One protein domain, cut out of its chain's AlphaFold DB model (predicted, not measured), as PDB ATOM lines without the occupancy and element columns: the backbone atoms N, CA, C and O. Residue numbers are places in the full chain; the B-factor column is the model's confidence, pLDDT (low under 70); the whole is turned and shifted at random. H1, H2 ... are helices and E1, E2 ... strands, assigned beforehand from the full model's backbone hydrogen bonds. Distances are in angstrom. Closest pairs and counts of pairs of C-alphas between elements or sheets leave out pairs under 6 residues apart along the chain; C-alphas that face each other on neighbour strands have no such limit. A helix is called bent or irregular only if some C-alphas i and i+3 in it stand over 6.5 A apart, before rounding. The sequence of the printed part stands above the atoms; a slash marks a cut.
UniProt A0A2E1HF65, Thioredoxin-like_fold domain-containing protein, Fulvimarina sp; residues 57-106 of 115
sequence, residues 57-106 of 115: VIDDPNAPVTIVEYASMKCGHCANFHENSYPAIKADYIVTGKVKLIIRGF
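Overview. This is residues 57 to 106 of the 115 residues of the protein "Thioredoxin-like_fold domain-containing protein" of Fulvimarina sp (UniProt A0A2E1HF65). Two parallel strands, E1 and E2, lie side by side as a narrow ribbon, and the bent helix H1 arches over one face of it like a bow, its two arms reaching the ribbon at few places. The first printed residues, 57 to 58, add a short antiparallel pairing to E2. Fifty residues are printed, with two named strands and one named helix in the order E1, H1, E2; the class is mixed, helices and strands. The whole is compact, with a radius of gyration of the C-alphas of 11.0 A, and its C-alphas span 30 by 20 by 12 A, only just elongated.

Along the chain. Start at Val 57, whose C-alpha is at (118.281, 79.155, -6.127), and go on to strand E1, residues 65 to 71. Find C-alpha 65 at (108.966, 78.597, -14.964); from there E1 runs 18.9 A to C-alpha 71. Next comes H1, residues 76 to 94, beginning with C-alpha 76 at (126.018, 59.045, -8.933). By its hydrogen bonds it was assigned as one helix, but it is bent: C-alphas 84 and 87 are 6.6 A apart. Its arms are H1a, residues 76 to 84, 12.2 A long, and H1b, residues 87 to 94, 9.7 A long. Strand E2, residues 99 to 105, runs 19.2 A and ends with C-alpha 105 at (119.116, 68.830, -0.880).

Arrangement. Look first at E1 and E2, parallel neighbours whose directions differ by 24 degrees. C-alphas 68 and 102 face each other at 4.8 A. Their backbones come within hydrogen-bond range at N 69 and O 102, 2.8 A, and at N 100 and O 65, 2.9 A. E1, H1 and E2 form a strand-helix-strand unit, two parallel neighbour strands with a helix between them along the chain, and its crossover is right-handed. The lines of H1a and H1b are about perpendicular, at 74 degrees. The closest C-alphas of E1 and H1a are those of Ala 71 and Cys 78, 6.2 A apart. At the other arm, the closest C-alphas of H1b and E2 are those of Tyr 93 and Val 99, 5.4 A apart. E1 and H1b are apart, and so are H1a and E2. In both arms every O i to N i+4 pair is within hydrogen-bond range.

Size, cuts and confidence. The two farthest C-alphas, those of Asn 62 and Gly 76, are 30.8 A apart. The printed part has no cut, and the links E1 to H1 and H1 to E2 are both tight, with 4 residues each. In the B-factor column of this predicted model you will find a mean pLDDT of 86.0 for the printed part; residue 61 is the one printed residue under 70.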
ATOM      1  N   VAL A  57     118.739  78.578  -4.862       82.25
ATOM      2  CA  VAL A  57     118.281  79.155  -6.127       82.25
ATOM      3  C   VAL A  57     119.504  79.437  -6.982       82.25
ATOM      4  O   VAL A  57     120.408  80.157  -6.555       82.25
ATOM      5  N   ILE A  58     119.527  78.857  -8.173       75.94
ATOM      6  CA  ILE A  58     120.513  79.172  -9.195       75.94
ATOM      7  C   ILE A  58     119.801  80.035 -10.243       75.94
ATOM      8  O   ILE A  58     118.712  79.686 -10.706       75.94
ATOM      9  N   ASP A  59     120.429  81.170 -10.569       75.25
ATOM     10  CA  ASP A  59     120.041  82.126 -11.620       75.25
ATOM     11  C   ASP A  59     118.872  83.082 -11.277       75.25
ATOM     12  O   ASP A  59     118.664  83.432 -10.113       75.25
ATOM     13  N   ASP A  60     118.190  83.612 -12.305       71.12
ATOM     14  CA  ASP A  60     117.233  84.723 -12.191       71.12
ATOM     15  C   ASP A  60     115.960  84.313 -11.415       71.12
ATOM     16  O   ASP A  60     115.201  83.447 -11.867       71.12
ATOM     17  N   PRO A  61     115.657  84.945 -10.266       68.69
ATOM     18  CA  PRO A  61     114.476  84.623  -9.464       68.69
ATOM     19  C   PRO A  61     113.138  84.941 -10.160       68.69
ATOM     20  O   PRO A  61     112.099  84.414  -9.732       68.69
ATOM     21  N   ASN A  62     113.153  85.758 -11.219       72.31
ATOM     22  CA  ASN A  62     111.972  86.250 -11.930       72.31
ATOM     23  C   ASN A  62     111.570  85.400 -13.142       72.31
ATOM     24  O   ASN A  62     110.588  85.732 -13.810       72.31
ATOM     25  N   ALA A  63     112.283  84.307 -13.434       82.62
ATOM     26  CA  ALA A  63     111.904  83.429 -14.535       82.62
ATOM     27  C   ALA A  63     110.488  82.840 -14.320       82.62
ATOM     28  O   ALA A  63     110.151  82.426 -13.201       82.62
ATOM     29  N   PRO A  64     109.656  82.767 -15.379       83.94
ATOM     30  CA  PRO A  64     108.250  82.375 -15.265       83.94
ATOM     31  C   PRO A  64     108.062  80.900 -14.895       83.94
ATOM     32  O   PRO A  64     107.053  80.538 -14.292       83.94
ATOM     33  N   VAL A  65     109.023  80.038 -15.236       86.94
ATOM     34  CA  VAL A  65     108.966  78.597 -14.964       86.94
ATOM     35  C   VAL A  65     110.005  78.221 -13.912       86.94
ATOM     36  O   VAL A  65     111.144  78.671 -13.959       86.94
ATOM     37  N   THR A  66     109.615  77.372 -12.960       89.12
ATOM     38  CA  THR A  66     110.489  76.895 -11.877       89.12
ATOM     39  C   THR A  66     110.725  75.399 -12.012       89.12
ATOM     40  O   THR A  66     109.768  74.626 -11.967       89.12
ATOM     41  N   ILE A  67     111.985  74.984 -12.124       86.62
ATOM     42  CA  ILE A  67     112.388  73.579 -12.003       86.62
ATOM     43  C   ILE A  67     112.939  73.365 -10.596       86.62
ATOM     44  O   ILE A  67     113.822  74.097 -10.157       86.62
ATOM     45  N   VAL A  68     112.418  72.361  -9.888       88.56
ATOM     46  CA  VAL A  68     112.914  71.958  -8.566       88.56
ATOM     47  C   VAL A  68     113.637  70.622  -8.698       88.56
ATOM     48  O   VAL A  68     113.006  69.598  -8.965       88.56
ATOM     49  N   GLU A  69     114.951  70.627  -8.499       87.12
ATOM     50  CA  GLU A  69     115.781  69.426  -8.518       87.12
ATOM     51  C   GLU A  69     116.029  68.921  -7.094       87.12
ATOM     52  O   GLU A  69     116.597  69.615  -6.253       87.12
ATOM     53  N   TYR A  70     115.640  67.673  -6.829       86.75
ATOM     54  CA  TYR A  70     115.971  66.976  -5.590       86.75
ATOM     55  C   TYR A  70     117.287  66.219  -5.758       86.75
ATOM     56  O   TYR A  70     117.301  65.081  -6.229       86.75
ATOM     57  N   ALA A  71     118.392  66.844  -5.359       83.44
ATOM     58  CA  ALA A  71     119.729  66.298  -5.561       83.44
ATOM     59  C   ALA A  71     120.413  65.924  -4.244       83.44
ATOM     60  O   ALA A  71     120.172  66.500  -3.182       83.44
ATOM     61  N   SER A  72     121.329  64.960  -4.322       82.44
ATOM     62  CA  SER A  72     122.254  64.627  -3.242       82.44
ATOM     63  C   SER A  72     123.674  64.559  -3.779       82.44
ATOM     64  O   SER A  72     123.920  63.896  -4.783       82.44
ATOM     65  N   MET A  73     124.636  65.104  -3.034       79.94
ATOM     66  CA  MET A  73     126.054  65.032  -3.407       79.94
ATOM     67  C   MET A  73     126.611  63.601  -3.491       79.94
ATOM     68  O   MET A  73     127.644  63.380  -4.108       79.94
ATOM     69  N   LYS A  74     125.955  62.613  -2.863       82.25
ATOM     70  CA  LYS A  74     126.386  61.200  -2.901       82.25
ATOM     71  C   LYS A  74     125.693  60.365  -3.984       82.25
ATOM     72  O   LYS A  74     125.860  59.147  -4.024       82.25
ATOM     73  N   CYS A  75     124.857  60.980  -4.814       83.31
ATOM     74  CA  CYS A  75     124.082  60.294  -5.840       83.31
ATOM     75  C   CYS A  75     124.835  60.316  -7.181       83.31
ATOM     76  O   CYS A  75     124.962  61.366  -7.803       83.31
ATOM     77  N   GLY A  76     125.296  59.152  -7.655       86.44
ATOM     78  CA  GLY A  76     126.018  59.045  -8.933       86.44
ATOM     79  C   GLY A  76     125.186  59.464 -10.154       86.44
ATOM     80  O   GLY A  76     125.705  60.097 -11.063       86.44
ATOM     81  N   HIS A  77     123.874  59.202 -10.154       88.94
ATOM     82  CA  HIS A  77     122.985  59.668 -11.229       88.94
ATOM     83  C   HIS A  77     122.844  61.192 -11.252       88.94
ATOM     84  O   HIS A  77     122.712  61.788 -12.316       88.94
ATOM     85  N   CYS A  78     122.902  61.816 -10.077       88.25
ATOM     86  CA  CYS A  78     122.828  63.258  -9.924       88.25
ATOM     87  C   CYS A  78     124.121  63.909 -10.440       88.25
ATOM     88  O   CYS A  78     124.058  64.943 -11.093       88.25
ATOM     89  N   ALA A  79     125.281  63.273 -10.233       89.44
ATOM     90  CA  ALA A  79     126.533  63.695 -10.863       89.44
ATOM     91  C   ALA A  79     126.455  63.597 -12.399       89.44
ATOM     92  O   ALA A  79     126.691  64.582 -13.090       89.44
ATOM     93  N   ASN A  80     125.993  62.458 -12.928       92.50
ATOM     94  CA  ASN A  80     125.815  62.267 -14.371       92.50
ATOM     95  C   ASN A  80     124.859  63.298 -15.002       92.50
ATOM     96  O   ASN A  80     125.092  63.756 -16.118       92.50
ATOM     97  N   PHE A  81     123.786  63.677 -14.300       91.75
ATOM     98  CA  PHE A  81     122.880  64.737 -14.749       91.75
ATOM     99  C   PHE A  81     123.604  66.085 -14.883       91.75
ATOM    100  O   PHE A  81     123.479  66.735 -15.920       91.75
ATOM    101  N   HIS A  82     124.392  66.472 -13.875       90.44
ATOM    102  CA  HIS A  82     125.138  67.732 -13.881       90.44
ATOM    103  C   HIS A  82     126.244  67.778 -14.945       90.44
ATOM    104  O   HIS A  82     126.535  68.849 -15.472       90.44
ATOM    105  N   GLU A  83     126.831  66.632 -15.287       93.31
ATOM    106  CA  GLU A  83     127.875  66.532 -16.312       93.31
ATOM    107  C   GLU A  83     127.299  66.531 -17.734       93.31
ATOM    108  O   GLU A  83     127.824  67.217 -18.608       93.31
ATOM    109  N   ASN A  84     126.206  65.797 -17.966       94.81
ATOM    110  CA  ASN A  84     125.751  65.494 -19.327       94.81
ATOM    111  C   ASN A  84     124.476  66.237 -19.748       94.81
ATOM    112  O   ASN A  84     124.331  66.586 -20.916       94.81
ATOM    113  N   SER A  85     123.532  66.475 -18.835       91.75
ATOM    114  CA  SER A  85     122.207  67.027 -19.177       91.75
ATOM    115  C   SER A  85     122.039  68.485 -18.760       91.75
ATOM    116  O   SER A  85     121.454  69.279 -19.496       91.75
ATOM    117  N   TYR A  86     122.583  68.856 -17.602       91.31
ATOM    118  CA  TYR A  86     122.518  70.216 -17.081       91.31
ATOM    119  C   TYR A  86     123.102  71.275 -18.035       91.31
ATOM    120  O   TYR A  86     122.469  72.321 -18.167       91.31
ATOM    121  N   PRO A  87     124.217  71.047 -18.767       92.38
ATOM    122  CA  PRO A  87     124.754  72.059 -19.680       92.38
ATOM    123  C   PRO A  87     123.777  72.458 -20.795       92.38
ATOM    124  O   PRO A  87     123.645  73.645 -21.092       92.38
ATOM    125  N   ALA A  88     123.052  71.488 -21.363       92.38
ATOM    126  CA  ALA A  88     122.048  71.744 -22.395       92.38
ATOM    127  C   ALA A  88     120.858  72.531 -21.826       92.38
ATOM    128  O   ALA A  88     120.467  73.562 -22.368       92.38
ATOM    129  N   ILE A  89     120.350  72.111 -20.663       89.88
ATOM    130  CA  ILE A  89     119.249  72.809 -19.982       89.88
ATOM    131  C   ILE A  89     119.658  74.245 -19.632       89.88
ATOM    132  O   ILE A  89     118.871  75.185 -19.782       89.88
ATOM    133  N   LYS A  90     120.905  74.428 -19.191       89.31
ATOM    134  CA  LYS A  90     121.438  75.734 -18.832       89.31
ATOM    135  C   LYS A  90     121.487  76.672 -20.035       89.31
ATOM    136  O   LYS A  90     121.016  77.804 -19.929       89.31
ATOM    137  N   ALA A  91     122.023  76.209 -21.160       90.94
ATOM    138  CA  ALA A  91     122.123  77.011 -22.375       90.94
ATOM    139  C   ALA A  91     120.739  77.399 -22.929       90.94
ATOM    140  O   ALA A  91     120.509  78.567 -23.240       90.94
ATOM    141  N   ASP A  92     119.804  76.449 -22.981       90.44
ATOM    142  CA  ASP A  92     118.533  76.645 -23.683       90.44
ATOM    143  C   ASP A  92     117.471  77.371 -22.843       90.44
ATOM    144  O   ASP A  92     116.641  78.114 -23.385       90.44
ATOM    145  N   TYR A  93     117.480  77.178 -21.519       88.19
ATOM    146  CA  TYR A  93     116.376  77.597 -20.646       88.19
ATOM    147  C   TYR A  93     116.781  78.529 -19.508       88.19
ATOM    148  O   TYR A  93     116.000  79.412 -19.149       88.19
ATOM    149  N   ILE A  94     117.975  78.345 -18.944       85.31
ATOM    150  CA  ILE A  94     118.432  79.139 -17.798       85.31
ATOM    151  C   ILE A  94     119.022  80.470 -18.276       85.31
ATOM    152  O   ILE A  94     118.575  81.532 -17.853       85.31
ATOM    153  N   VAL A  95     119.970  80.433 -19.219       85.38
ATOM    154  CA  VAL A  95     120.593  81.647 -19.784       85.38
ATOM    155  C   VAL A  95     119.574  82.496 -20.546       85.38
ATOM    156  O   VAL A  95     119.664  83.719 -20.556       85.38
ATOM    157  N   THR A  96     118.568  81.861 -21.151       86.50
ATOM    158  CA  THR A  96     117.486  82.559 -21.857       86.50
ATOM    159  C   THR A  96     116.445  83.182 -20.920       86.50
ATOM    160  O   THR A  96     115.511  83.820 -21.403       86.50
ATOM    161  N   GLY A  97     116.572  82.994 -19.597       85.50
ATOM    162  CA  GLY A  97     115.659  83.546 -18.590       85.50
ATOM    163  C   GLY A  97     114.270  82.900 -18.575       85.50
ATOM    164  O   GLY A  97     113.344  83.422 -17.955       85.50
ATOM    165  N   LYS A  98     114.089  81.767 -19.264       85.62
ATOM    166  CA  LYS A  98     112.798  81.065 -19.329       85.62
ATOM    167  C   LYS A  98     112.522  80.268 -18.061       85.62
ATOM    168  O   LYS A  98     111.362  80.099 -17.685       85.62
ATOM    169  N   VAL A  99     113.575  79.759 -17.427       88.56
ATOM    170  CA  VAL A  99     113.488  78.840 -16.295       88.56
ATOM    171  C   VAL A  99     114.446  79.252 -15.185       88.56
ATOM    172  O   VAL A  99     115.610  79.538 -15.450       88.56
ATOM    173  N   LYS A 100     113.976  79.176 -13.938       87.06
ATOM    174  CA  LYS A 100     114.825  79.176 -12.742       87.06
ATOM    175  C   LYS A 100     114.985  77.769 -12.191       87.06
ATOM    176  O   LYS A 100     114.014  77.004 -12.148       87.06
ATOM    177  N   LEU A 101     116.195  77.444 -11.748       88.62
ATOM    178  CA  LEU A 101     116.509  76.154 -11.147       88.62
ATOM    179  C   LEU A 101     116.653  76.304  -9.631       88.62
ATOM    180  O   LEU A 101     117.425  77.121  -9.139       88.62
ATOM    181  N   ILE A 102     115.915  75.485  -8.889       88.75
ATOM    182  CA  ILE A 102     116.001  75.396  -7.434       88.75
ATOM    183  C   ILE A 102     116.522  74.011  -7.077       88.75
ATOM    184  O   ILE A 102     115.844  73.014  -7.321       88.75
ATOM    185  N   ILE A 103     117.700  73.944  -6.464       87.56
ATOM    186  CA  ILE A 103     118.254  72.694  -5.951       87.56
ATOM    187  C   ILE A 103     117.846  72.535  -4.492       87.56
ATOM    188  O   ILE A 103     118.200  73.341  -3.627       87.56
ATOM    189  N   ARG A 104     117.131  71.447  -4.211       86.50
ATOM    190  CA  ARG A 104     116.741  71.038  -2.867       86.50
ATOM    191  C   ARG A 104     117.526  69.797  -2.466       86.50
ATOM    192  O   ARG A 104     117.419  68.738  -3.083       86.50
ATOM    193  N   GLY A 105     118.309  69.928  -1.400       83.88
ATOM    194  CA  GLY A 105     119.116  68.830  -0.880       83.88
ATOM    195  C   GLY A 105     118.244  67.685  -0.364       83.88
ATOM    196  O   GLY A 105     117.501  67.855   0.603       83.88
ATOM    197  N   PHE A 106     118.359  66.508  -0.981       78.12
ATOM    198  CA  PHE A 106     117.691  65.288  -0.533       78.12
ATOM    199  C   PHE A 106     118.641  64.440   0.334       78.12
ATOM    200  O   PHE A 106     119.773  64.162  -0.082       78.12
TER     201      PHE A 106